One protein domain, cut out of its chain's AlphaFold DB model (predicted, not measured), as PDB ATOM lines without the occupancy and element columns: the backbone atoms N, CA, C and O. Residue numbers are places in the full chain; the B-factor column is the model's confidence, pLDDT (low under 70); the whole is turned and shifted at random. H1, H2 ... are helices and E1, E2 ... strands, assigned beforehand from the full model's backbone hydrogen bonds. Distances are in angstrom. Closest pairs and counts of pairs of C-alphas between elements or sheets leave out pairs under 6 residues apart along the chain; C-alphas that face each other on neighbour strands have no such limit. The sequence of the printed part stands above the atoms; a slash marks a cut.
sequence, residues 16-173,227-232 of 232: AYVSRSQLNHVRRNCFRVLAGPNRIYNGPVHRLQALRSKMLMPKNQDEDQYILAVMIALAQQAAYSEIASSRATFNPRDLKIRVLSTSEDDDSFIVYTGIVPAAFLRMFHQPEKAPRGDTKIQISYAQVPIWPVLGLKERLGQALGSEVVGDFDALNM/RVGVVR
ATOM      1  N   ALA A  16     -19.848  -6.591 -78.928       92.75
ATOM      2  CA  ALA A  16     -20.851  -6.901 -77.904       92.75
ATOM      3  C   ALA A  16     -21.757  -8.052 -78.331       92.75
ATOM      4  O   ALA A  16     -21.978  -8.276 -79.517       92.75
ATOM      5  N   TYR A  17     -22.327  -8.736 -77.341       94.00
ATOM      6  CA  TYR A  17     -23.389  -9.711 -77.537       94.00
ATOM      7  C   TYR A  17     -24.737  -9.133 -77.095       94.00
ATOM      8  O   TYR A  17     -24.835  -8.519 -76.031       94.00
ATOM      9  N   VAL A  18     -25.779  -9.343 -77.899       92.62
ATOM     10  CA  VAL A  18     -27.152  -8.921 -77.608       92.62
ATOM     11  C   VAL A  18     -28.094 -10.109 -77.778       92.62
ATOM     12  O   VAL A  18     -28.224 -10.665 -78.865       92.62
ATOM     13  N   SER A  19     -28.803 -10.474 -76.707       90.50
ATOM     14  CA  SER A  19     -29.878 -11.468 -76.768       90.50
ATOM     15  C   SER A  19     -31.189 -10.813 -77.214       90.50
ATOM     16  O   SER A  19     -31.726  -9.932 -76.532       90.50
ATOM     17  N   ARG A  20     -31.744 -11.272 -78.344       87.75
ATOM     18  CA  ARG A  20     -33.053 -10.812 -78.846       87.75
ATOM     19  C   ARG A  20     -34.192 -11.191 -77.918       87.75
ATOM     20  O   ARG A  20     -35.079 -10.372 -77.677       87.75
ATOM     21  N   SER A  21     -34.175 -12.403 -77.369       88.06
ATOM     22  CA  SER A  21     -35.197 -12.865 -76.430       88.06
ATOM     23  C   SER A  21     -35.203 -12.020 -75.159       88.06
ATOM     24  O   SER A  21     -36.270 -11.560 -74.739       88.06
ATOM     25  N   GLN A  22     -34.026 -11.695 -74.615       88.19
ATOM     26  CA  GLN A  22     -33.906 -10.784 -73.478       88.19
ATOM     27  C   GLN A  22     -34.397  -9.373 -73.822       88.19
ATOM     28  O   GLN A  22     -35.177  -8.792 -73.066       88.19
ATOM     29  N   LEU A  23     -34.003  -8.821 -74.970       89.44
ATOM     30  CA  LEU A  23     -34.433  -7.489 -75.399       89.44
ATOM     31  C   LEU A  23     -35.957  -7.409 -75.580       89.44
ATOM     32  O   LEU A  23     -36.612  -6.480 -75.100       89.44
ATOM     33  N   ASN A  24     -36.545  -8.420 -76.214       88.62
ATOM     34  CA  ASN A  24     -37.987  -8.527 -76.397       88.62
ATOM     35  C   ASN A  24     -38.716  -8.687 -75.058       88.62
ATOM     36  O   ASN A  24     -39.778  -8.092 -74.861       88.62
ATOM     37  N   HIS A  25     -38.144  -9.438 -74.116       88.56
ATOM     38  CA  HIS A  25     -38.660  -9.532 -72.754       88.56
ATOM     39  C   HIS A  25     -38.655  -8.163 -72.056       88.56
ATOM     40  O   HIS A  25     -39.686  -7.742 -71.526       88.56
ATOM     41  N   VAL A  26     -37.541  -7.427 -72.113       89.62
ATOM     42  CA  VAL A  26     -37.423  -6.087 -71.513       89.62
ATOM     43  C   VAL A  26     -38.458  -5.133 -72.098       89.62
ATOM     44  O   VAL A  26     -39.146  -4.450 -71.348       89.62
ATOM     45  N   ARG A  27     -38.646  -5.104 -73.420       89.69
ATOM     46  CA  ARG A  27     -39.622  -4.204 -74.059       89.69
ATOM     47  C   ARG A  27     -41.068  -4.524 -73.711       89.69
ATOM     48  O   ARG A  27     -41.859  -3.604 -73.522       89.69
ATOM     49  N   ARG A  28     -41.424  -5.806 -73.589       85.75
ATOM     50  CA  ARG A  28     -42.769  -6.211 -73.141       85.75
ATOM     51  C   ARG A  28     -43.040  -5.788 -71.696       85.75
ATOM     52  O   ARG A  28     -44.175  -5.470 -71.368       85.75
ATOM     53  N   ASN A  29     -41.992  -5.720 -70.875       85.00
ATOM     54  CA  ASN A  29     -42.086  -5.439 -69.443       85.00
ATOM     55  C   ASN A  29     -41.591  -4.037 -69.041       85.00
ATOM     56  O   ASN A  29     -41.537  -3.726 -67.851       85.00
ATOM     57  N   CYS A  30     -41.236  -3.175 -70.000       86.19
ATOM     58  CA  CYS A  30     -40.651  -1.863 -69.703       86.19
ATOM     59  C   CYS A  30     -41.643  -0.920 -69.005       86.19
ATOM     60  O   CYS A  30     -41.246  -0.050 -68.228       86.19
ATOM     61  N   PHE A  31     -42.941  -1.125 -69.221       84.56
ATOM     62  CA  PHE A  31     -43.995  -0.379 -68.556       84.56
ATOM     63  C   PHE A  31     -44.391  -1.072 -67.253       84.56
ATOM     64  O   PHE A  31     -45.117  -2.066 -67.251       84.56
ATOM     65  N   ARG A  32     -43.961  -0.513 -66.118       82.00
ATOM     66  CA  ARG A  32     -44.459  -0.953 -64.811       82.00
ATOM     67  C   ARG A  32     -45.921  -0.545 -64.650       82.00
ATOM     68  O   ARG A  32     -46.253   0.639 -64.645       82.00
ATOM     69  N   VAL A  33     -46.789  -1.534 -64.484       83.88
ATOM     70  CA  VAL A  33     -48.198  -1.321 -64.144       83.88
ATOM     71  C   VAL A  33     -48.302  -1.287 -62.626       83.88
ATOM     72  O   VAL A  33     -48.114  -2.307 -61.967       83.88
ATOM     73  N   LEU A  34     -48.574  -0.108 -62.066       81.56
ATOM     74  CA  LEU A  34     -48.855   0.009 -60.639       81.56
ATOM     75  C   LEU A  34     -50.134  -0.762 -60.302       81.56
ATOM     76  O   LEU A  34     -51.109  -0.749 -61.062       81.56
ATOM     77  N   ALA A  35     -50.118  -1.431 -59.152       84.25
ATOM     78  CA  ALA A  35     -51.306  -2.081 -58.632       84.25
ATOM     79  C   ALA A  35     -52.399  -1.036 -58.355       84.25
ATOM     80  O   ALA A  35     -52.107   0.104 -57.985       84.25
ATOM     81  N   GLY A  36     -53.655  -1.423 -58.561       82.75
ATOM     82  CA  GLY A  36     -54.803  -0.583 -58.248       82.75
ATOM     83  C   GLY A  36     -55.039  -0.450 -56.737       82.75
ATOM     84  O   GLY A  36     -54.255  -0.964 -55.926       82.75
ATOM     85  N   PRO A  37     -56.143   0.203 -56.335       86.25
ATOM     86  CA  PRO A  37     -56.593   0.217 -54.945       86.25
ATOM     87  C   PRO A  37     -56.607  -1.203 -54.356       86.25
ATOM     88  O   PRO A  37     -56.917  -2.168 -55.055       86.25
ATOM     89  N   ASN A  38     -56.222  -1.343 -53.085       88.75
ATOM     90  CA  ASN A  38     -56.059  -2.635 -52.396       88.75
ATOM     91  C   ASN A  38     -55.005  -3.579 -53.010       88.75
ATOM     92  O   ASN A  38     -55.051  -4.784 -52.777       88.75
ATOM     93  N   ARG A  39     -54.040  -3.049 -53.779       85.44
ATOM     94  CA  ARG A  39     -52.988  -3.820 -54.474       85.44
ATOM     95  C   ARG A  39     -53.538  -4.844 -55.478       85.44
ATOM     96  O   ARG A  39     -52.870  -5.824 -55.799       85.44
ATOM     97  N   ILE A  40     -54.739  -4.604 -55.999       90.50
ATOM     98  CA  ILE A  40     -55.387  -5.494 -56.964       90.50
ATOM     99  C   ILE A  40     -54.790  -5.273 -58.359       90.50
ATOM    100  O   ILE A  40     -54.438  -4.153 -58.744       90.50
ATOM    101  N   TYR A  41     -54.678  -6.352 -59.133       88.31
ATOM    102  CA  TYR A  41     -54.215  -6.315 -60.518       88.31
ATOM    103  C   TYR A  41     -55.065  -5.369 -61.382       88.31
ATOM    104  O   TYR A  41     -56.279  -5.532 -61.513       88.31
ATOM    105  N   ASN A  42     -54.412  -4.395 -62.025       90.19
ATOM    106  CA  ASN A  42     -55.065  -3.446 -62.922       90.19
ATOM    107  C   ASN A  42     -55.019  -3.941 -64.379       90.19
ATOM    108  O   ASN A  42     -54.201  -3.501 -65.191       90.19
ATOM    109  N   GLY A  43     -55.908  -4.881 -64.708       90.44
ATOM    110  CA  GLY A  43     -55.988  -5.498 -66.037       90.44
ATOM    111  C   GLY A  43     -56.206  -4.532 -67.211       90.44
ATOM    112  O   GLY A  43     -55.589  -4.731 -68.261       90.44
ATOM    113  N   PRO A  44     -57.050  -3.488 -67.096       90.88
ATOM    114  CA  PRO A  44     -57.180  -2.469 -68.138       90.88
ATOM    115  C   PRO A  44     -55.865  -1.738 -68.430       90.88
ATOM    116  O   PRO A  44     -55.461  -1.653 -69.591       90.88
ATOM    117  N   VAL A  45     -55.152  -1.276 -67.394       89.12
ATOM    118  CA  VAL A  45     -53.861  -0.593 -67.577       89.12
ATOM    119  C   VAL A  45     -52.815  -1.557 -68.123       89.12
ATOM    120  O   VAL A  45     -52.082  -1.194 -69.036       89.12
ATOM    121  N   HIS A  46     -52.788  -2.804 -67.651       89.50
ATOM    122  CA  HIS A  46     -51.887  -3.818 -68.191       89.50
ATOM    123  C   HIS A  46     -52.094  -4.047 -69.693       89.50
ATOM    124  O   HIS A  46     -51.130  -4.047 -70.457       89.50
ATOM    125  N   ARG A  47     -53.346  -4.173 -70.151       90.75
ATOM    126  CA  ARG A  47     -53.662  -4.308 -71.584       90.75
ATOM    127  C   ARG A  47     -53.263  -3.070 -72.386       90.75
ATOM    128  O   ARG A  47     -52.703  -3.213 -73.469       90.75
ATOM    129  N   LEU A  48     -53.497  -1.872 -71.851       91.31
ATOM    130  CA  LEU A  48     -53.081  -0.626 -72.499       91.31
ATOM    131  C   LEU A  48     -51.556  -0.553 -72.658       91.31
ATOM    132  O   LEU A  48     -51.065  -0.206 -73.730       91.31
ATOM    133  N   GLN A  49     -50.804  -0.911 -71.618       90.25
ATOM    134  CA  GLN A  49     -49.342  -0.923 -71.680       90.25
ATOM    135  C   GLN A  49     -48.816  -2.012 -72.621       90.25
ATOM    136  O   GLN A  49     -47.898  -1.745 -73.392       90.25
ATOM    137  N   ALA A  50     -49.443  -3.191 -72.653       88.50
ATOM    138  CA  ALA A  50     -49.107  -4.244 -73.612       88.50
ATOM    139  C   ALA A  50     -49.347  -3.814 -75.074       88.50
ATOM    140  O   ALA A  50     -48.622  -4.230 -75.977       88.50
ATOM    141  N   LEU A  51     -50.350  -2.969 -75.337       90.06
ATOM    142  CA  LEU A  51     -50.547  -2.372 -76.662       90.06
ATOM    143  C   LEU A  51     -49.454  -1.350 -76.983       90.06
ATOM    144  O   LEU A  51     -48.917  -1.363 -78.088       90.06
ATOM    145  N   ARG A  52     -49.069  -0.513 -76.015       88.88
ATOM    146  CA  ARG A  52     -47.974   0.455 -76.181       88.88
ATOM    147  C   ARG A  52     -46.625  -0.222 -76.407       88.88
ATOM    148  O   ARG A  52     -45.873   0.225 -77.265       88.88
ATOM    149  N   SER A  53     -46.330  -1.332 -75.729       88.88
ATOM    150  CA  SER A  53     -45.069  -2.062 -75.929       88.88
ATOM    151  C   SER A  53     -44.923  -2.631 -77.338       88.88
ATOM    152  O   SER A  53     -43.802  -2.760 -77.821       88.88
ATOM    153  N   LYS A  54     -46.029  -2.924 -78.037       88.12
ATOM    154  CA  LYS A  54     -45.974  -3.349 -79.447       88.12
ATOM    155  C   LYS A  54     -45.433  -2.254 -80.365       88.12
ATOM    156  O   LYS A  54     -44.843  -2.584 -81.384       88.12
ATOM    157  N   MET A  55     -45.571  -0.978 -79.995       86.88
ATOM    158  CA  MET A  55     -45.007   0.140 -80.764       86.88
ATOM    159  C   MET A  55     -43.477   0.212 -80.680       86.88
ATOM    160  O   MET A  55     -42.860   0.874 -81.506       86.88
ATOM    161  N   LEU A  56     -42.868  -0.457 -79.695       86.00
ATOM    162  CA  LEU A  56     -41.413  -0.538 -79.523       86.00
ATOM    163  C   LEU A  56     -40.804  -1.767 -80.213       86.00
ATOM    164  O   LEU A  56     -39.589  -1.950 -80.171       86.00
ATOM    165  N   MET A  57     -41.634  -2.644 -80.788       85.69
ATOM    166  CA  MET A  57     -41.163  -3.799 -81.546       85.69
ATOM    167  C   MET A  57     -40.783  -3.345 -82.959       85.69
ATOM    168  O   MET A  57     -41.599  -2.694 -83.620       85.69
ATOM    169  N   PRO A  58     -39.585  -3.690 -83.454       88.31
ATOM    170  CA  PRO A  58     -39.238  -3.409 -84.835       88.31
ATOM    171  C   PRO A  58     -40.096  -4.265 -85.781       88.31
ATOM    172  O   PRO A  58     -40.517  -5.369 -85.433       88.31
ATOM    173  N   LYS A  59     -40.362  -3.758 -86.992       87.81
ATOM    174  CA  LYS A  59     -41.075  -4.527 -88.030       87.81
ATOM    175  C   LYS A  59     -40.237  -5.708 -88.523       87.81
ATOM    176  O   LYS A  59     -40.770  -6.796 -88.703       87.81
ATOM    177  N   ASN A  60     -38.944  -5.466 -88.727       89.00
ATOM    178  CA  ASN A  60     -37.942  -6.478 -89.015       89.00
ATOM    179  C   ASN A  60     -37.022  -6.593 -87.792       89.00
ATOM    180  O   ASN A  60     -36.413  -5.601 -87.398       89.00
ATOM    181  N   GLN A  61     -36.931  -7.777 -87.185       87.19
ATOM    182  CA  GLN A  61     -36.075  -7.995 -86.013       87.19
ATOM    183  C   GLN A  61     -34.587  -7.817 -86.331       87.19
ATOM    184  O   GLN A  61     -33.813  -7.471 -85.441       87.19
ATOM    185  N   ASP A  62     -34.195  -8.024 -87.590       87.75
ATOM    186  CA  ASP A  62     -32.812  -7.843 -88.019       87.75
ATOM    187  C   ASP A  62     -32.429  -6.359 -88.125       87.75
ATOM    188  O   ASP A  62     -31.261  -6.022 -87.952       87.75
ATOM    189  N   GLU A  63     -33.405  -5.470 -88.326       88.94
ATOM    190  CA  GLU A  63     -33.236  -4.015 -88.472       88.94
ATOM    191  C   GLU A  63     -33.638  -3.266 -87.194       88.94
ATOM    192  O   GLU A  63     -34.307  -2.229 -87.207       88.94
ATOM    193  N   ASP A  64     -33.267  -3.823 -86.048       90.25
ATOM    194  CA  ASP A  64     -33.597  -3.240 -84.762       90.25
ATOM    195  C   ASP A  64     -32.711  -2.021 -84.441       90.25
ATOM    196  O   ASP A  64     -31.486  -2.115 -84.343       90.25
ATOM    197  N   GLN A  65     -33.338  -0.870 -84.182       90.69
ATOM    198  CA  GLN A  65     -32.668   0.373 -83.773       90.69
ATOM    199  C   GLN A  65     -31.827   0.218 -82.497       90.69
ATOM    200  O   GLN A  65     -30.878   0.971 -82.276       90.69
ATOM    201  N   TYR A  66     -32.146  -0.760 -81.651       91.88
ATOM    202  CA  TYR A  66     -31.352  -1.049 -80.463       91.88
ATOM    203  C   TYR A  66     -29.935  -1.521 -80.807       91.88
ATOM    204  O   TYR A  66     -28.998  -1.199 -80.082       91.88
ATOM    205  N   ILE A  67     -29.742  -2.215 -81.933       93.19
ATOM    206  CA  ILE A  67     -28.411  -2.647 -82.388       93.19
ATOM    207  C   ILE A  67     -27.546  -1.425 -82.703       93.19
ATOM    208  O   ILE A  67     -26.402  -1.348 -82.255       93.19
ATOM    209  N   LEU A  68     -28.113  -0.436 -83.401       93.69
ATOM    210  CA  LEU A  68     -27.450   0.844 -83.655       93.69
ATOM    211  C   LEU A  68     -27.089   1.541 -82.336       93.69
ATOM    212  O   LEU A  68     -25.962   2.006 -82.182       93.69
ATOM    213  N   ALA A  69     -28.005   1.576 -81.364       94.25
ATOM    214  CA  ALA A  69     -27.738   2.180 -80.059       94.25
ATOM    215  C   ALA A  69     -26.570   1.496 -79.324       94.25
ATOM    216  O   ALA A  69     -25.709   2.185 -78.777       94.25
ATOM    217  N   VAL A  70     -26.497   0.161 -79.358       94.81
ATOM    218  CA  VAL A  70     -25.378  -0.605 -78.785       94.81
ATOM    219  C   VAL A  70     -24.068  -0.283 -79.502       94.81
ATOM    220  O   VAL A  70     -23.066  -0.025 -78.839       94.81
ATOM    221  N   MET A  71     -24.067  -0.227 -80.837       94.81
ATOM    222  CA  MET A  71     -22.871   0.152 -81.599       94.81
ATOM    223  C   MET A  71     -22.381   1.553 -81.233       94.81
ATOM    224  O   MET A  71     -21.190   1.749 -81.011       94.81
ATOM    225  N   ILE A  72     -23.288   2.522 -81.112       94.75
ATOM    226  CA  ILE A  72     -22.940   3.889 -80.708       94.75
ATOM    227  C   ILE A  72     -22.373   3.905 -79.285       94.75
ATOM    228  O   ILE A  72     -21.362   4.565 -79.047       94.75
ATOM    229  N   ALA A  73     -22.977   3.168 -78.351       94.44
ATOM    230  CA  ALA A  73     -22.502   3.094 -76.971       94.44
ATOM    231  C   ALA A  73     -21.079   2.519 -76.884       94.44
ATOM    232  O   ALA A  73     -20.227   3.085 -76.195       94.44
ATOM    233  N   LEU A  74     -20.791   1.452 -77.634       93.75
ATOM    234  CA  LEU A  74     -19.440   0.893 -77.745       93.75
ATOM    235  C   LEU A  74     -18.457   1.898 -78.351       93.75
ATOM    236  O   LEU A  74     -17.352   2.067 -77.839       93.75
ATOM    237  N   ALA A  75     -18.873   2.612 -79.402       92.75
ATOM    238  CA  ALA A  75     -18.050   3.624 -80.060       92.75
ATOM    239  C   ALA A  75     -17.674   4.753 -79.099       92.75
ATOM    240  O   ALA A  75     -16.525   5.186 -79.039       92.75
ATOM    241  N   GLN A  76     -18.654   5.219 -78.325       91.81
ATOM    242  CA  GLN A  76     -18.451   6.229 -77.299       91.81
ATOM    243  C   GLN A  76     -17.505   5.713 -76.217       91.81
ATOM    244  O   GLN A  76     -16.534   6.395 -75.901       91.81
ATOM    245  N   GLN A  77     -17.736   4.513 -75.682       91.25
ATOM    246  CA  GLN A  77     -16.865   3.931 -74.660       91.25
ATOM    247  C   GLN A  77     -15.415   3.828 -75.151       91.25
ATOM    248  O   GLN A  77     -14.498   4.247 -74.444       91.25
ATOM    249  N   ALA A  78     -15.215   3.337 -76.373       88.94
ATOM    250  CA  ALA A  78     -13.912   3.252 -77.018       88.94
ATOM    251  C   ALA A  78     -13.247   4.633 -77.141       88.94
ATOM    252  O   ALA A  78     -12.145   4.838 -76.631       88.94
ATOM    253  N   ALA A  79     -13.940   5.605 -77.736       88.44
ATOM    254  CA  ALA A  79     -13.399   6.938 -77.978       88.44
ATOM    255  C   ALA A  79     -13.110   7.715 -76.680       88.44
ATOM    256  O   ALA A  79     -12.090   8.394 -76.576       88.44
ATOM    257  N   TYR A  80     -13.975   7.608 -75.666       88.12
ATOM    258  CA  TYR A  80     -13.778   8.283 -74.380       88.12
ATOM    259  C   TYR A  80     -12.706   7.607 -73.515       88.12
ATOM    260  O   TYR A  80     -12.024   8.297 -72.753       88.12
ATOM    261  N   SER A  81     -12.495   6.293 -73.657       84.31
ATOM    262  CA  SER A  81     -11.410   5.590 -72.959       84.31
ATOM    263  C   SER A  81     -10.021   6.080 -73.392       84.31
ATOM    264  O   SER A  81      -9.131   6.243 -72.555       84.31
ATOM    265  N   GLU A  82      -9.854   6.410 -74.677       75.44
ATOM    266  CA  GLU A  82      -8.604   6.941 -75.233       75.44
ATOM    267  C   GLU A  82      -8.263   8.320 -74.642       75.44
ATOM    268  O   GLU A  82      -7.108   8.581 -74.293       75.44
ATOM    269  N   ILE A  83      -9.268   9.183 -74.437       77.56
ATOM    270  CA  ILE A  83      -9.091  10.493 -73.785       77.56
ATOM    271  C   ILE A  83      -8.637  10.321 -72.337       77.56
ATOM    272  O   ILE A  83      -7.684  10.970 -71.901       77.56
ATOM    273  N   ALA A  84      -9.331   9.459 -71.585       75.56
ATOM    274  CA  ALA A  84      -9.064   9.257 -70.165       75.56
ATOM    275  C   ALA A  84      -7.636   8.743 -69.926       75.56
ATOM    276  O   ALA A  84      -6.984   9.158 -68.968       75.56
ATOM    277  N   SER A  85      -7.139   7.891 -70.825       71.94
ATOM    278  CA  SER A  85      -5.788   7.331 -70.762       71.94
ATOM    279  C   SER A  85      -4.699   8.331 -71.183       71.94
ATOM    280  O   SER A  85      -3.647   8.409 -70.552       71.94
ATOM    281  N   SER A  86      -4.942   9.134 -72.227       67.56
ATOM    282  CA  SER A  86      -3.899   9.965 -72.855       67.56
ATOM    283  C   SER A  86      -3.860  11.431 -72.408       67.56
ATOM    284  O   SER A  86      -2.923  12.140 -72.775       67.56
ATOM    285  N   ARG A  87      -4.864  11.923 -71.658       65.06
ATOM    286  CA  ARG A  87      -5.090  13.369 -71.403       65.06
ATOM    287  C   ARG A  87      -5.053  14.221 -72.685       65.06
ATOM    288  O   ARG A  87      -4.804  15.427 -72.626       65.06
ATOM    289  N   ALA A  88      -5.272  13.601 -73.843       69.88
ATOM    290  CA  ALA A  88      -5.222  14.265 -75.131       69.88
ATOM    291  C   ALA A  88      -6.529  15.008 -75.419       69.88
ATOM    292  O   ALA A  88      -7.567  14.804 -74.784       69.88
ATOM    293  N   THR A  89      -6.476  15.882 -76.419       81.19
ATOM    294  CA  THR A  89      -7.669  16.507 -76.989       81.19
ATOM    295  C   THR A  89      -8.570  15.441 -77.617       81.19
ATOM    296  O   THR A  89      -8.082  14.456 -78.173       81.19
ATOM    297  N   PHE A  90      -9.894  15.619 -77.536       85.56
ATOM    298  CA  PHE A  90     -10.829  14.667 -78.132       85.56
ATOM    299  C   PHE A  90     -10.722  14.683 -79.655       85.56
ATOM    300  O   PHE A  90     -11.293  15.542 -80.334       85.56
ATOM    301  N   ASN A  91      -9.995  13.711 -80.190       86.19
ATOM    302  CA  ASN A  91      -9.859  13.500 -81.616       86.19
ATOM    303  C   ASN A  91     -10.270  12.062 -81.959       86.19
ATOM    304  O   ASN A  91      -9.401  11.202 -82.105       86.19
ATOM    305  N   PRO A  92     -11.585  11.785 -82.038       87.56
ATOM    306  CA  PRO A  92     -12.064  10.441 -82.306       87.56
ATOM    307  C   PRO A  92     -11.637   9.998 -83.703       87.56
ATOM    308  O   PRO A  92     -11.477  10.816 -84.614       87.56
ATOM    309  N   ARG A  93     -11.485   8.687 -83.859       89.31
ATOM    310  CA  ARG A  93     -11.248   8.017 -85.137       89.31
ATOM    311  C   ARG A  93     -12.516   7.291 -85.568       89.31
ATOM    312  O   ARG A  93     -13.439   7.132 -84.771       89.31
ATOM    313  N   ASP A  94     -12.548   6.864 -86.821       90.88
ATOM    314  CA  ASP A  94     -13.604   5.979 -87.296       90.88
ATOM    315  C   ASP A  94     -13.440   4.619 -86.618       90.88
ATOM    316  O   ASP A  94     -12.347   4.045 -86.608       90.88
ATOM    317  N   LEU A  95     -14.519   4.120 -86.021       90.50
ATOM    318  CA  LEU A  95     -14.498   2.887 -85.245       90.50
ATOM    319  C   LEU A  95     -15.344   1.826 -85.930       90.50
ATOM    320  O   LEU A  95     -16.551   1.989 -86.108       90.50
ATOM    321  N   LYS A  96     -14.702   0.715 -86.289       91.62
ATOM    322  CA  LYS A  96     -15.389  -0.486 -86.753       91.62
ATOM    323  C   LYS A  96     -15.870  -1.273 -85.543       91.62
ATOM    324  O   LYS A  96     -15.069  -1.656 -84.696       91.62
ATOM    325  N   ILE A  97     -17.173  -1.501 -85.465       93.00
ATOM    326  CA  ILE A  97     -17.821  -2.117 -84.310       93.00
ATOM    327  C   ILE A  97     -18.645  -3.295 -84.774       93.00
ATOM    328  O   ILE A  97     -19.278  -3.263 -85.835       93.00
ATOM    329  N   ARG A  98     -18.635  -4.336 -83.949       92.88
ATOM    330  CA  ARG A  98     -19.394  -5.546 -84.189       92.88
ATOM    331  C   ARG A  98     -20.373  -5.817 -83.066       92.88
ATOM    332  O   ARG A  98     -20.074  -5.624 -81.890       92.88
ATOM    333  N   VAL A  99     -21.547  -6.300 -83.439       94.94
ATOM    334  CA  VAL A  99     -22.535  -6.811 -82.492       94.94
ATOM    335  C   VAL A  99     -22.923  -8.209 -82.936       94.94
ATOM    336  O   VAL A  99     -23.286  -8.421 -84.088       94.94
ATOM    337  N   LEU A 100     -22.828  -9.162 -82.022       94.31
ATOM    338  CA  LEU A 100     -23.271 -10.531 -82.208       94.31
ATOM    339  C   LEU A 100     -24.652 -10.695 -81.575       94.31
ATOM    340  O   LEU A 100     -24.877 -10.299 -80.433       94.31
ATOM    341  N   SER A 101     -25.565 -11.313 -82.306       93.69
ATOM    342  CA  SER A 101     -26.887 -11.694 -81.824       93.69
ATOM    343  C   SER A 101     -27.153 -13.154 -82.157       93.69
ATOM    344  O   SER A 101     -26.580 -13.695 -83.097       93.69
ATOM    345  N   THR A 102     -28.053 -13.787 -81.417       92.00
ATOM    346  CA  THR A 102     -28.598 -15.111 -81.738       92.00
ATOM    347  C   THR A 102     -30.031 -14.979 -82.248       92.00
ATOM    348  O   THR A 102     -30.806 -14.171 -81.724       92.00
ATOM    349  N   SER A 103     -30.359 -15.735 -83.294       86.50
ATOM    350  CA  SER A 103     -31.725 -15.959 -83.769       86.50
ATOM    351  C   SER A 103     -32.169 -17.343 -83.310       86.50
ATOM    352  O   SER A 103     -31.572 -18.339 -83.712       86.50
ATOM    353  N   GLU A 104     -33.187 -17.393 -82.450       82.88
ATOM    354  CA  GLU A 104     -33.800 -18.651 -81.991       82.88
ATOM    355  C   GLU A 104     -34.669 -19.287 -83.090       82.88
ATOM    356  O   GLU A 104     -34.863 -20.494 -83.090       82.88
ATOM    357  N   ASP A 105     -35.166 -18.491 -84.044       83.50
ATOM    358  CA  ASP A 105     -36.040 -18.978 -85.118       83.50
ATOM    359  C   ASP A 105     -35.257 -19.750 -86.199       83.50
ATOM    360  O   ASP A 105     -35.753 -20.728 -86.759       83.50
ATOM    361  N   ASP A 106     -34.023 -19.316 -86.476       81.88
ATOM    362  CA  ASP A 106     -33.196 -19.825 -87.579       81.88
ATOM    363  C   ASP A 106     -31.983 -20.647 -87.110       81.88
ATOM    364  O   ASP A 106     -31.160 -21.040 -87.940       81.88
ATOM    365  N   ASP A 107     -31.819 -20.854 -85.796       87.81
ATOM    366  CA  ASP A 107     -30.622 -21.450 -85.178       87.81
ATOM    367  C   ASP A 107     -29.316 -20.879 -85.768       87.81
ATOM    368  O   ASP A 107     -28.394 -21.598 -86.180       87.81
ATOM    369  N   SER A 108     -29.248 -19.548 -85.853       90.81
ATOM    370  CA  SER A 108     -28.139 -18.826 -86.476       90.81
ATOM    371  C   SER A 108     -27.627 -17.679 -85.610       90.81
ATOM    372  O   SER A 108     -28.358 -17.033 -84.854       90.81
ATOM    373  N   PHE A 109     -26.332 -17.413 -85.730       92.31
ATOM    374  CA  PHE A 109     -25.727 -16.175 -85.275       92.31
ATOM    375  C   PHE A 109     -25.947 -15.084 -86.310       92.31
ATOM    376  O   PHE A 109     -25.818 -15.308 -87.507       92.31
ATOM    377  N   ILE A 110     -26.214 -13.874 -85.846       93.69
ATOM    378  CA  ILE A 110     -26.346 -12.699 -86.694       93.69
ATOM    379  C   ILE A 110     -25.249 -11.738 -86.286       93.69
ATOM    380  O   ILE A 110     -25.220 -11.233 -85.160       93.69
ATOM    381  N   VAL A 111     -24.314 -11.537 -87.206       94.44
ATOM    382  CA  VAL A 111     -23.152 -10.683 -87.017       94.44
ATOM    383  C   VAL A 111     -23.433  -9.355 -87.686       94.44
ATOM    384  O   VAL A 111     -23.471  -9.260 -88.911       94.44
ATOM    385  N   TYR A 112     -23.596  -8.322 -86.876       95.00
ATOM    386  CA  TYR A 112     -23.707  -6.949 -87.330       95.00
ATOM    387  C   TYR A 112     -22.333  -6.311 -87.355       95.00
ATOM    388  O   TYR A 112     -21.633  -6.309 -86.345       95.00
ATOM    389  N   THR A 113     -21.971  -5.726 -88.486       94.00
ATOM    390  CA  THR A 113     -20.746  -4.948 -88.649       94.00
ATOM    391  C   THR A 113     -21.108  -3.563 -89.154       94.00
ATOM    392  O   THR A 113     -21.746  -3.422 -90.201       94.00
ATOM    393  N   GLY A 114     -20.682  -2.543 -88.415       93.12
ATOM    394  CA  GLY A 114     -20.860  -1.146 -88.785       93.12
ATOM    395  C   GLY A 114     -19.597  -0.335 -88.537       93.12
ATOM    396  O   GLY A 114     -18.745  -0.710 -87.728       93.12
ATOM    397  N   ILE A 115     -19.474   0.783 -89.246       93.19
ATOM    398  CA  ILE A 115     -18.431   1.780 -89.000       93.19
ATOM    399  C   ILE A 115     -19.120   3.014 -88.432       93.19
ATOM    400  O   ILE A 115     -20.021   3.565 -89.063       93.19
ATOM    401  N   VAL A 116     -18.708   3.427 -87.236       93.38
ATOM    402  CA  VAL A 116     -19.163   4.662 -86.601       93.38
ATOM    403  C   VAL A 116     -18.144   5.761 -86.914       93.38
ATOM    404  O   VAL A 116     -17.011   5.679 -86.430       93.38
ATOM    405  N   PRO A 117     -18.510   6.783 -87.712       93.31
ATOM    406  CA  PRO A 117     -17.573   7.828 -88.102       93.31
ATOM    407  C   PRO A 117     -17.143   8.713 -86.928       93.31
ATOM    408  O   PRO A 117     -17.941   9.065 -86.053       93.31
ATOM    409  N   ALA A 118     -15.908   9.200 -86.974       91.94
ATOM    410  CA  ALA A 118     -15.373  10.195 -86.053       91.94
ATOM    411  C   ALA A 118     -16.231  11.465 -86.016       91.94
ATOM    412  O   ALA A 118     -16.443  12.053 -84.953       91.94
ATOM    413  N   ALA A 119     -16.744  11.895 -87.174       92.12
ATOM    414  CA  ALA A 119     -17.616  13.060 -87.272       92.12
ATOM    415  C   ALA A 119     -18.914  12.868 -86.472       92.12
ATOM    416  O   ALA A 119     -19.350  13.799 -85.798       92.12
ATOM    417  N   PHE A 120     -19.475  11.655 -86.473       93.00
ATOM    418  CA  PHE A 120     -20.649  11.308 -85.672       93.00
ATOM    419  C   PHE A 120     -20.329  11.334 -84.168       93.00
ATOM    420  O   PHE A 120     -21.069  11.916 -83.379       93.00
ATOM    421  N   LEU A 121     -19.174  10.803 -83.756       92.19
ATOM    422  CA  LEU A 121     -18.735  10.847 -82.352       92.19
ATOM    423  C   LEU A 121     -18.474  12.273 -81.853       92.19
ATOM    424  O   LEU A 121     -18.782  12.598 -80.704       92.19
ATOM    425  N   ARG A 122     -17.972  13.156 -82.722       91.88
ATOM    426  CA  ARG A 122     -17.817  14.584 -82.411       91.88
ATOM    427  C   ARG A 122     -19.145  15.269 -82.119       91.88
ATOM    428  O   ARG A 122     -19.151  16.149 -81.264       91.88
ATOM    429  N   MET A 123     -20.248  14.852 -82.747       91.81
ATOM    430  CA  MET A 123     -21.572  15.410 -82.443       91.81
ATOM    431  C   MET A 123     -21.975  15.152 -80.991       91.81
ATOM    432  O   MET A 123     -22.518  16.039 -80.345       91.81
ATOM    433  N   PHE A 124     -21.664  13.974 -80.443       90.50
ATOM    434  CA  PHE A 124     -21.944  13.694 -79.032       90.50
ATOM    435  C   PHE A 124     -21.064  14.490 -78.077       90.50
ATOM    436  O   PHE A 124     -21.518  14.871 -77.004       90.50
ATOM    437  N   HIS A 125     -19.808  14.729 -78.451       91.12
ATOM    438  CA  HIS A 125     -18.896  15.502 -77.617       91.12
ATOM    439  C   HIS A 125     -19.175  17.011 -77.677       91.12
ATOM    440  O   HIS A 125     -18.961  17.721 -76.698       91.12
ATOM    441  N   GLN A 126     -19.632  17.517 -78.826       91.44
ATOM    442  CA  GLN A 126     -19.911  18.933 -79.072       91.44
ATOM    443  C   GLN A 126     -21.286  19.097 -79.738       91.44
ATOM    444  O   GLN A 126     -21.347  19.421 -80.925       91.44
ATOM    445  N   PRO A 127     -22.385  18.917 -78.982       92.12
ATOM    446  CA  PRO A 127     -23.741  18.932 -79.538       92.12
ATOM    447  C   PRO A 127     -24.144  20.290 -80.128       92.12
ATOM    448  O   PRO A 127     -25.004  20.354 -80.998       92.12
ATOM    449  N   GLU A 128     -23.502  21.375 -79.695       93.50
ATOM    450  CA  GLU A 128     -23.787  22.739 -80.159       93.50
ATOM    451  C   GLU A 128     -23.172  23.068 -81.527       93.50
ATOM    452  O   GLU A 128     -23.478  24.101 -82.123       93.50
ATOM    453  N   LYS A 129     -22.274  22.221 -82.041       89.44
ATOM    454  CA  LYS A 129     -21.581  22.472 -83.308       89.44
ATOM    455  C   LYS A 129     -22.117  21.563 -84.397       89.44
ATOM    456  O   LYS A 129     -22.228  20.355 -84.218       89.44
ATOM    457  N   ALA A 130     -22.355  22.146 -85.570       86.81
ATOM    458  CA  ALA A 130     -22.691  21.368 -86.752       86.81
ATOM    459  C   ALA A 130     -21.565  20.361 -87.072       86.81
ATOM    460  O   ALA A 130     -20.380  20.726 -87.010       86.81
ATOM    461  N   PRO A 131     -21.909  19.108 -87.422       84.38
ATOM    462  CA  PRO A 131     -20.916  18.112 -87.782       84.38
ATOM    463  C   PRO A 131     -20.112  18.559 -88.998       84.38
ATOM    464  O   PRO A 131     -20.641  19.104 -89.966       84.38
ATOM    465  N   ARG A 132     -18.806  18.300 -88.948       83.31
ATOM    466  CA  ARG A 132     -17.898  18.489 -90.080       83.31
ATOM    467  C   ARG A 132     -17.491  17.112 -90.592       83.31
ATOM    468  O   ARG A 132     -16.739  16.423 -89.906       83.31
ATOM    469  N   GLY A 133     -17.979  16.740 -91.773       85.44
ATOM    470  CA  GLY A 133     -17.719  15.443 -92.406       85.44
ATOM    471  C   GLY A 133     -18.972  14.578 -92.537       85.44
ATOM    472  O   GLY A 133     -20.074  15.027 -92.227       85.44
ATOM    473  N   ASP A 134     -18.790  13.348 -93.015       88.25
ATOM    474  CA  ASP A 134     -19.881  12.383 -93.155       88.25
ATOM    475  C   ASP A 134     -20.236  11.763 -91.799       88.25
ATOM    476  O   ASP A 134     -19.374  11.270 -91.070       88.25
ATOM    477  N   THR A 135     -21.515  11.813 -91.451       89.69
ATOM    478  CA  THR A 135     -22.060  11.303 -90.186       89.69
ATOM    479  C   THR A 135     -22.909  10.056 -90.386       89.69
ATOM    480  O   THR A 135     -23.541   9.594 -89.437       89.69
ATOM    481  N   LYS A 136     -22.992   9.535 -91.613       92.06
ATOM    482  CA  LYS A 136     -23.788   8.346 -91.913       92.06
ATOM    483  C   LYS A 136     -23.146   7.111 -91.294       92.06
ATOM    484  O   LYS A 136     -21.960   6.858 -91.473       92.06
ATOM    485  N   ILE A 137     -23.958   6.329 -90.592       92.31
ATOM    486  CA  ILE A 137     -23.577   5.011 -90.092       92.31
ATOM    487  C   ILE A 137     -24.229   3.991 -91.010       92.31
ATOM    488  O   ILE A 137     -25.448   3.984 -91.150       92.31
ATOM    489  N   GLN A 138     -23.421   3.128 -91.616       91.44
ATOM    490  CA  GLN A 138     -23.916   2.005 -92.404       91.44
ATOM    491  C   GLN A 138     -23.696   0.715 -91.621       91.44
ATOM    492  O   GLN A 138     -22.575   0.437 -91.185       91.44
ATOM    493  N   ILE A 139     -24.762  -0.068 -91.455       93.44
ATOM    494  CA  ILE A 139     -24.711  -1.356 -90.763       93.44
ATOM    495  C   ILE A 139     -24.999  -2.454 -91.781       93.44
ATOM    496  O   ILE A 139     -26.040  -2.483 -92.432       93.44
ATOM    497  N   SER A 140     -24.050  -3.369 -91.912       93.94
ATOM    498  CA  SER A 140     -24.210  -4.623 -92.645       93.94
ATOM    499  C   SER A 140     -24.427  -5.759 -91.658       93.94
ATOM    500  O   SER A 140     -23.884  -5.720 -90.551       93.94
ATOM    501  N   TYR A 141     -25.197  -6.769 -92.045       93.81
ATOM    502  CA  TYR A 141     -25.330  -7.978 -91.241       93.81
ATOM    503  C   TYR A 141     -25.191  -9.239 -92.085       93.81
ATOM    504  O   TYR A 141     -25.564  -9.264 -93.260       93.81
ATOM    505  N   ALA A 142     -24.645 -10.278 -91.460       92.69
ATOM    506  CA  ALA A 142     -24.501 -11.608 -92.029       92.69
ATOM    507  C   ALA A 142     -25.047 -12.647 -91.046       92.69
ATOM    508  O   ALA A 142     -24.771 -12.580 -89.846       92.69
ATOM    509  N   GLN A 143     -25.816 -13.602 -91.563       92.44
ATOM    510  CA  GLN A 143     -26.295 -14.745 -90.792       92.44
ATOM    511  C   GLN A 143     -25.309 -15.912 -90.935       92.44
ATOM    512  O   GLN A 143     -24.919 -16.271 -92.046       92.44
ATOM    513  N   VAL A 144     -24.913 -16.507 -89.813       91.94
ATOM    514  CA  VAL A 144     -24.001 -17.650 -89.727       91.94
ATOM    515  C   VAL A 144     -24.738 -18.794 -89.026       91.94
ATOM    516  O   VAL A 144     -25.047 -18.670 -87.841       91.94
ATOM    517  N   PRO A 145     -25.044 -19.906 -89.712       91.31
ATOM    518  CA  PRO A 145     -25.783 -21.002 -89.095       91.31
ATOM    519  C   PRO A 145     -24.953 -21.681 -88.000       91.31
ATOM    520  O   PRO A 145     -23.770 -21.947 -88.207       91.31
ATOM    521  N   ILE A 146     -25.561 -22.004 -86.856       89.62
ATOM    522  CA  ILE A 146     -24.855 -22.641 -85.727       89.62
ATOM    523  C   ILE A 146     -24.426 -24.064 -86.097       89.62
ATOM    524  O   ILE A 146     -23.308 -24.477 -85.801       89.62
ATOM    525  N   TRP A 147     -25.287 -24.791 -86.808       86.12
ATOM    526  CA  TRP A 147     -25.010 -26.146 -87.274       86.12
ATOM    527  C   TRP A 147     -24.515 -26.162 -88.731       86.12
ATOM    528  O   TRP A 147     -24.997 -25.368 -89.546       86.12
ATOM    529  N   PRO A 148     -23.572 -27.058 -89.092       88.50
ATOM    530  CA  PRO A 148     -22.822 -27.965 -88.212       88.50
ATOM    531  C   PRO A 148     -21.849 -27.211 -87.284       88.50
ATOM    532  O   PRO A 148     -21.315 -26.174 -87.663       88.50
ATOM    533  N   VAL A 149     -21.616 -27.723 -86.067       83.69
ATOM    534  CA  VAL A 149     -20.664 -27.099 -85.115       83.69
ATOM    535  C   VAL A 149     -19.240 -27.112 -85.672       83.69
ATOM    536  O   VAL A 149     -18.449 -26.214 -85.400       83.69
ATOM    537  N   LEU A 150     -18.928 -28.108 -86.493       84.75
ATOM    538  CA  LEU A 150     -17.651 -28.194 -87.172       84.75
ATOM    539  C   LEU A 150     -17.534 -27.124 -88.266       84.75
ATOM    540  O   LEU A 150     -18.507 -26.843 -88.972       84.75
ATOM    541  N   GLY A 151     -16.373 -26.481 -88.374       83.81
ATOM    542  CA  GLY A 151     -16.207 -25.331 -89.262       83.81
ATOM    543  C   GLY A 151     -16.863 -24.040 -88.738       83.81
ATOM    544  O   GLY A 151     -16.915 -23.027 -89.442       83.81
ATOM    545  N   LEU A 152     -17.473 -24.044 -87.541       88.25
ATOM    546  CA  LEU A 152     -18.163 -22.865 -87.000       88.25
ATOM    547  C   LEU A 152     -17.179 -21.739 -86.680       88.25
ATOM    548  O   LEU A 152     -17.514 -20.574 -86.901       88.25
ATOM    549  N   LYS A 153     -15.979 -22.071 -86.192       87.94
ATOM    550  CA  LYS A 153     -14.927 -21.089 -85.911       87.94
ATOM    551  C   LYS A 153     -14.527 -20.355 -87.187       87.94
ATOM    552  O   LYS A 153     -14.434 -19.134 -87.165       87.94
ATOM    553  N   GLU A 154     -14.364 -21.067 -88.292       88.56
ATOM    554  CA  GLU A 154     -13.959 -20.543 -89.597       88.56
ATOM    555  C   GLU A 154     -15.065 -19.661 -90.176       88.56
ATOM    556  O   GLU A 154     -14.805 -18.543 -90.621       88.56
ATOM    557  N   ARG A 155     -16.325 -20.106 -90.087       88.69
ATOM    558  CA  ARG A 155     -17.488 -19.324 -90.539       88.69
ATOM    559  C   ARG A 155     -17.695 -18.060 -89.706       88.69
ATOM    560  O   ARG A 155     -17.943 -16.985 -90.256       88.69
ATOM    561  N   LEU A 156     -17.564 -18.160 -88.382       89.12
ATOM    562  CA  LEU A 156     -17.583 -16.993 -87.503       89.12
ATOM    563  C   LEU A 156     -16.374 -16.098 -87.754       89.12
ATOM    564  O   LEU A 156     -16.538 -14.885 -87.771       89.12
ATOM    565  N   GLY A 157     -15.196 -16.663 -88.007       87.31
ATOM    566  CA  GLY A 157     -13.984 -15.946 -88.389       87.31
ATOM    567  C   GLY A 157     -14.176 -15.150 -89.673       87.31
ATOM    568  O   GLY A 157     -13.821 -13.976 -89.729       87.31
ATOM    569  N   GLN A 158     -14.826 -15.730 -90.679       87.00
ATOM    570  CA  GLN A 158     -15.133 -15.047 -91.932       87.00
ATOM    571  C   GLN A 158     -16.084 -13.854 -91.732       87.00
ATOM    572  O   GLN A 158     -15.905 -12.814 -92.364       87.00
ATOM    573  N   ALA A 159     -17.060 -13.966 -90.824       87.38
ATOM    574  CA  ALA A 159     -18.016 -12.892 -90.532       87.38
ATOM    575  C   ALA A 159     -17.470 -11.826 -89.556       87.38
ATOM    576  O   ALA A 159     -17.653 -10.622 -89.753       87.38
ATOM    577  N   LEU A 160     -16.788 -12.253 -88.492       86.25
ATOM    578  CA  LEU A 160     -16.236 -11.414 -87.423       86.25
ATOM    579  C   LEU A 160     -14.809 -10.939 -87.707       86.25
ATOM    580  O   LEU A 160     -14.316 -10.086 -86.986       86.25
ATOM    581  N   GLY A 161     -14.142 -11.435 -88.742       84.44
ATOM    582  CA  GLY A 161     -12.742 -11.141 -89.033       84.44
ATOM    583  C   GLY A 161     -11.745 -11.754 -88.042       84.44
ATOM    584  O   GLY A 161     -12.061 -12.103 -86.901       84.44
ATOM    585  N   SER A 162     -10.488 -11.823 -88.480       79.94
ATOM    586  CA  SER A 162      -9.374 -12.383 -87.700       79.94
ATOM    587  C   SER A 162      -9.008 -11.538 -86.481       79.94
ATOM    588  O   SER A 162      -8.475 -12.051 -85.506       79.94
ATOM    589  N   GLU A 163      -9.362 -10.251 -86.480       78.56
ATOM    590  CA  GLU A 163      -9.117  -9.353 -85.344       78.56
ATOM    591  C   GLU A 163      -9.913  -9.728 -84.080       78.56
ATOM    592  O   GLU A 163      -9.527  -9.341 -82.981       78.56
ATOM    593  N   VAL A 164     -11.011 -10.478 -84.230       80.44
ATOM    594  CA  VAL A 164     -11.858 -10.936 -83.116       80.44
ATOM    595  C   VAL A 164     -11.669 -12.426 -82.838       80.44
ATOM    596  O   VAL A 164     -11.592 -12.818 -81.678       80.44
ATOM    597  N   VAL A 165     -11.620 -13.258 -83.883       80.50
ATOM    598  CA  VAL A 165     -11.576 -14.730 -83.750       80.50
ATOM    599  C   VAL A 165     -10.139 -15.265 -83.650       80.50
ATOM    600  O   VAL A 165      -9.929 -16.392 -83.207       80.50
ATOM    601  N   GLY A 166      -9.143 -14.448 -83.996       80.62
ATOM    602  CA  GLY A 166      -7.747 -14.856 -84.113       80.62
ATOM    603  C   GLY A 166      -7.453 -15.494 -85.468       80.62
ATOM    604  O   GLY A 166      -8.186 -15.290 -86.438       80.62
ATOM    605  N   ASP A 167      -6.373 -16.267 -85.533       80.25
ATOM    606  CA  ASP A 167      -5.988 -16.972 -86.751       80.25
ATOM    607  C   ASP A 167      -6.964 -18.129 -87.032       80.25
ATOM    608  O   ASP A 167      -7.238 -18.988 -86.179       80.25
ATOM    609  N   PHE A 168      -7.512 -18.131 -88.245       80.19
ATOM    610  CA  PHE A 168      -8.364 -19.188 -88.779       80.19
ATOM    611  C   PHE A 168      -8.030 -19.407 -90.254       80.19
ATOM    612  O   PHE A 168      -7.654 -18.465 -90.959       80.19
ATOM    613  N   ASP A 169      -8.171 -20.646 -90.718       76.25
ATOM    614  CA  ASP A 169      -8.023 -20.970 -92.130       76.25
ATOM    615  C   ASP A 169      -9.382 -20.810 -92.819       76.25
ATOM    616  O   ASP A 169     -10.320 -21.564 -92.584       76.25
ATOM    617  N   ALA A 170      -9.515 -19.780 -93.653       72.06
ATOM    618  CA  ALA A 170     -10.757 -19.522 -94.378       72.06
ATOM    619  C   ALA A 170     -11.023 -20.549 -95.496       72.06
ATOM    620  O   ALA A 170     -12.137 -20.597 -96.019       72.06
ATOM    621  N   LEU A 171     -10.004 -21.308 -95.909       71.81
ATOM    622  CA  LEU A 171     -10.067 -22.240 -97.034       71.81
ATOM    623  C   LEU A 171     -10.218 -23.692 -96.583       71.81
ATOM    624  O   LEU A 171     -10.770 -24.493 -97.336       71.81
ATOM    625  N   ASN A 172      -9.765 -24.016 -95.371       72.56
ATOM    626  CA  ASN A 172      -9.887 -25.345 -94.796       72.56
ATOM    627  C   ASN A 172     -10.884 -25.335 -93.631       72.56
ATOM    628  O   ASN A 172     -10.551 -24.950 -92.514       72.56
ATOM    629  N   MET A 173     -12.128 -25.735 -93.903       69.00
ATOM    630  CA  MET A 173     -13.096 -25.991 -92.836       69.00
ATOM    631  C   MET A 173     -12.720 -27.300 -92.158       69.00
ATOM    632  O   MET A 173     -12.589 -28.307 -92.848       69.00
ATOM    633  N   ARG A 227     -28.133 -14.809 -96.341       48.78
ATOM    634  CA  ARG A 227     -28.781 -13.535 -96.670       48.78
ATOM    635  C   ARG A 227     -27.922 -12.386 -96.144       48.78
ATOM    636  O   ARG A 227     -27.739 -12.251 -94.936       48.78
ATOM    637  N   VAL A 228     -27.413 -11.559 -97.054       53.03
ATOM    638  CA  VAL A 228     -26.692 -10.321 -96.730       53.03
ATOM    639  C   VAL A 228     -27.655  -9.150 -96.879       53.03
ATOM    640  O   VAL A 228     -28.208  -8.930 -97.958       53.03
ATOM    641  N   GLY A 229     -27.860  -8.398 -95.800       58.59
ATOM    642  CA  GLY A 229     -28.678  -7.187 -95.804       58.59
ATOM    643  C   GLY A 229     -27.863  -5.948 -95.444       58.59
ATOM    644  O   GLY A 229     -26.875  -6.014 -94.710       58.59
ATOM    645  N   VAL A 230     -28.284  -4.799 -95.978       44.66
ATOM    646  CA  VAL A 230     -27.716  -3.485 -95.653       44.66
ATOM    647  C   VAL A 230     -28.802  -2.643 -95.005       44.66
ATOM    648  O   VAL A 230     -29.813  -2.348 -95.640       44.66
ATOM    649  N   VAL A 231     -28.562  -2.221 -93.768       49.88
ATOM    650  CA  VAL A 231     -29.391  -1.243 -93.064       49.88
ATOM    651  C   VAL A 231     -28.775   0.135 -93.310       49.88
ATOM    652  O   VAL A 231     -27.595   0.356 -93.011       49.88
ATOM    653  N   ARG A 232     -29.547   1.020 -93.944       37.66
ATOM    654  CA  ARG A 232     -29.156   2.397 -94.281       37.66
ATOM    655  C   ARG A 232     -29.744   3.403 -93.306       37.66
ATOM    656  O   ARG A 232     -30.886   3.170 -92.858       37.66
TER     657      ARG A 232
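Overview. This is residues 16 to 173 and 227 to 232 of the 232 residues of an uncharacterized protein of Monosporascus sp. CRB-9-2 (UniProt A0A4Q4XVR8). A strongly twisted sheet of five strands has the long helix H3 slanting over one face and the short helix H5 over the other, three layers in all, while the helical hairpin H1 and H2 makes an arm that reaches away from the body. The arm makes the length: the C-alphas span 62 by 50 by 29 A. The 164 printed residues hold six named helices and five named strands, in the order E1 H1 H2 H3 E2 E3 H4 E4 H5 H6 E5; the class is mixed, helices and strands. The mixed sheet has the order E1 E2 E3 E4 E5, and the whole is loose, with a radius of gyration of the C-alphas of 20.2 A.

Arrangement. In the sheet, E2, residues 95 to 103, and E3, residues 108 to 116, are an antiparallel hairpin, with N 99 and O 112 at 2.9 A. E4, residues 138 to 145, is antiparallel to E3, with N 111 and O 142 at 2.9 A. The edge strand E5, residues 228 to 231, is antiparallel to E4, with N 231 and O 139 at 2.9 A. The other edge strand, E1, residues 16 to 19, is parallel to E2, with N 18 and O 100 at 2.9 A. H3, residues 65 to 86, is on the sheet at a height of 7.7 A, over E2 and E3 and slantwise to the strands, at 39 degrees to E2 on the local plane; its closest C-alphas to E2 are those of Met 71 and Ile 97, 6.2 A apart. H5, residues 152 to 160, is on the opposite face at a height of 9.2 A, over E3 and along the strands, at 12 degrees to E3 on the local plane; 2 of its C-alphas fall on E4, only just too few for it to lie over that strand too. Its closest C-alphas to E3 are those of Val 111 and Ala 159, 6.6 A apart. H6, residues 162 to 165, touches H5, the closest C-alphas being those of Gly 157 and Val 165, 5.4 A apart. H4, residues 118 to 125, only just touches H3, with 3 pairs of C-alphas within 8 A, about perpendicular at 82 degrees; H3 touches H4 with residues 75 to 79 alone, and the closest C-alphas are those of Gln 76 and Leu 121, 6.9 A apart. H1, residues 20 to 29, only grazes the sheet, with residues 20 to 25. H2, residues 43 to 54, touches H1 with residues 50 to 54 alone, opposite ways at a steep tilt of 39 degrees, the closest C-alphas being those of Arg 28 and Ser 53, 5.5 A apart; H2 and H3 are apart. E1, then H1, H2 and H3, then E2 make a strand-helix-strand unit, two parallel neighbour strands with helices between. Every O i to N i+4 pair is within hydrogen-bond range in H1 and H5, against 7 of 8 in H2, 17 of 18 in H3 and 3 of 4 in H4; H6 is too short for such a pair.

Along the chain. E1 begins at C-alpha 16, (-20.851, -6.901, -77.904). H3 measures 32.2 A, from C-alpha 65 at (-32.668, 0.373, -83.773) to C-alpha 86 at (-3.899, 9.965, -72.855). E2 measures 25.6 A, E3 25.1 A, E4 23.3 A and H2 16.9 A. E5 ends at C-alpha 231, (-29.391, -1.243, -93.064).

Size, cuts and confidence. The C-alphas of Asn 38 and Leu 171, the two farthest apart, are 67.0 A apart. Residues 174 to 226 are not printed, and C-alphas 173 and 227 are 20.4 A apart across this cut. The links H1 to H2 and H4 to E4 are long. Residues 84 to 89, of which 84 to 86 belong to H3, stand free. The mean pLDDT of the printed part is 86.3; residues 86 to 88, 173 and 227 to 232 are under 70.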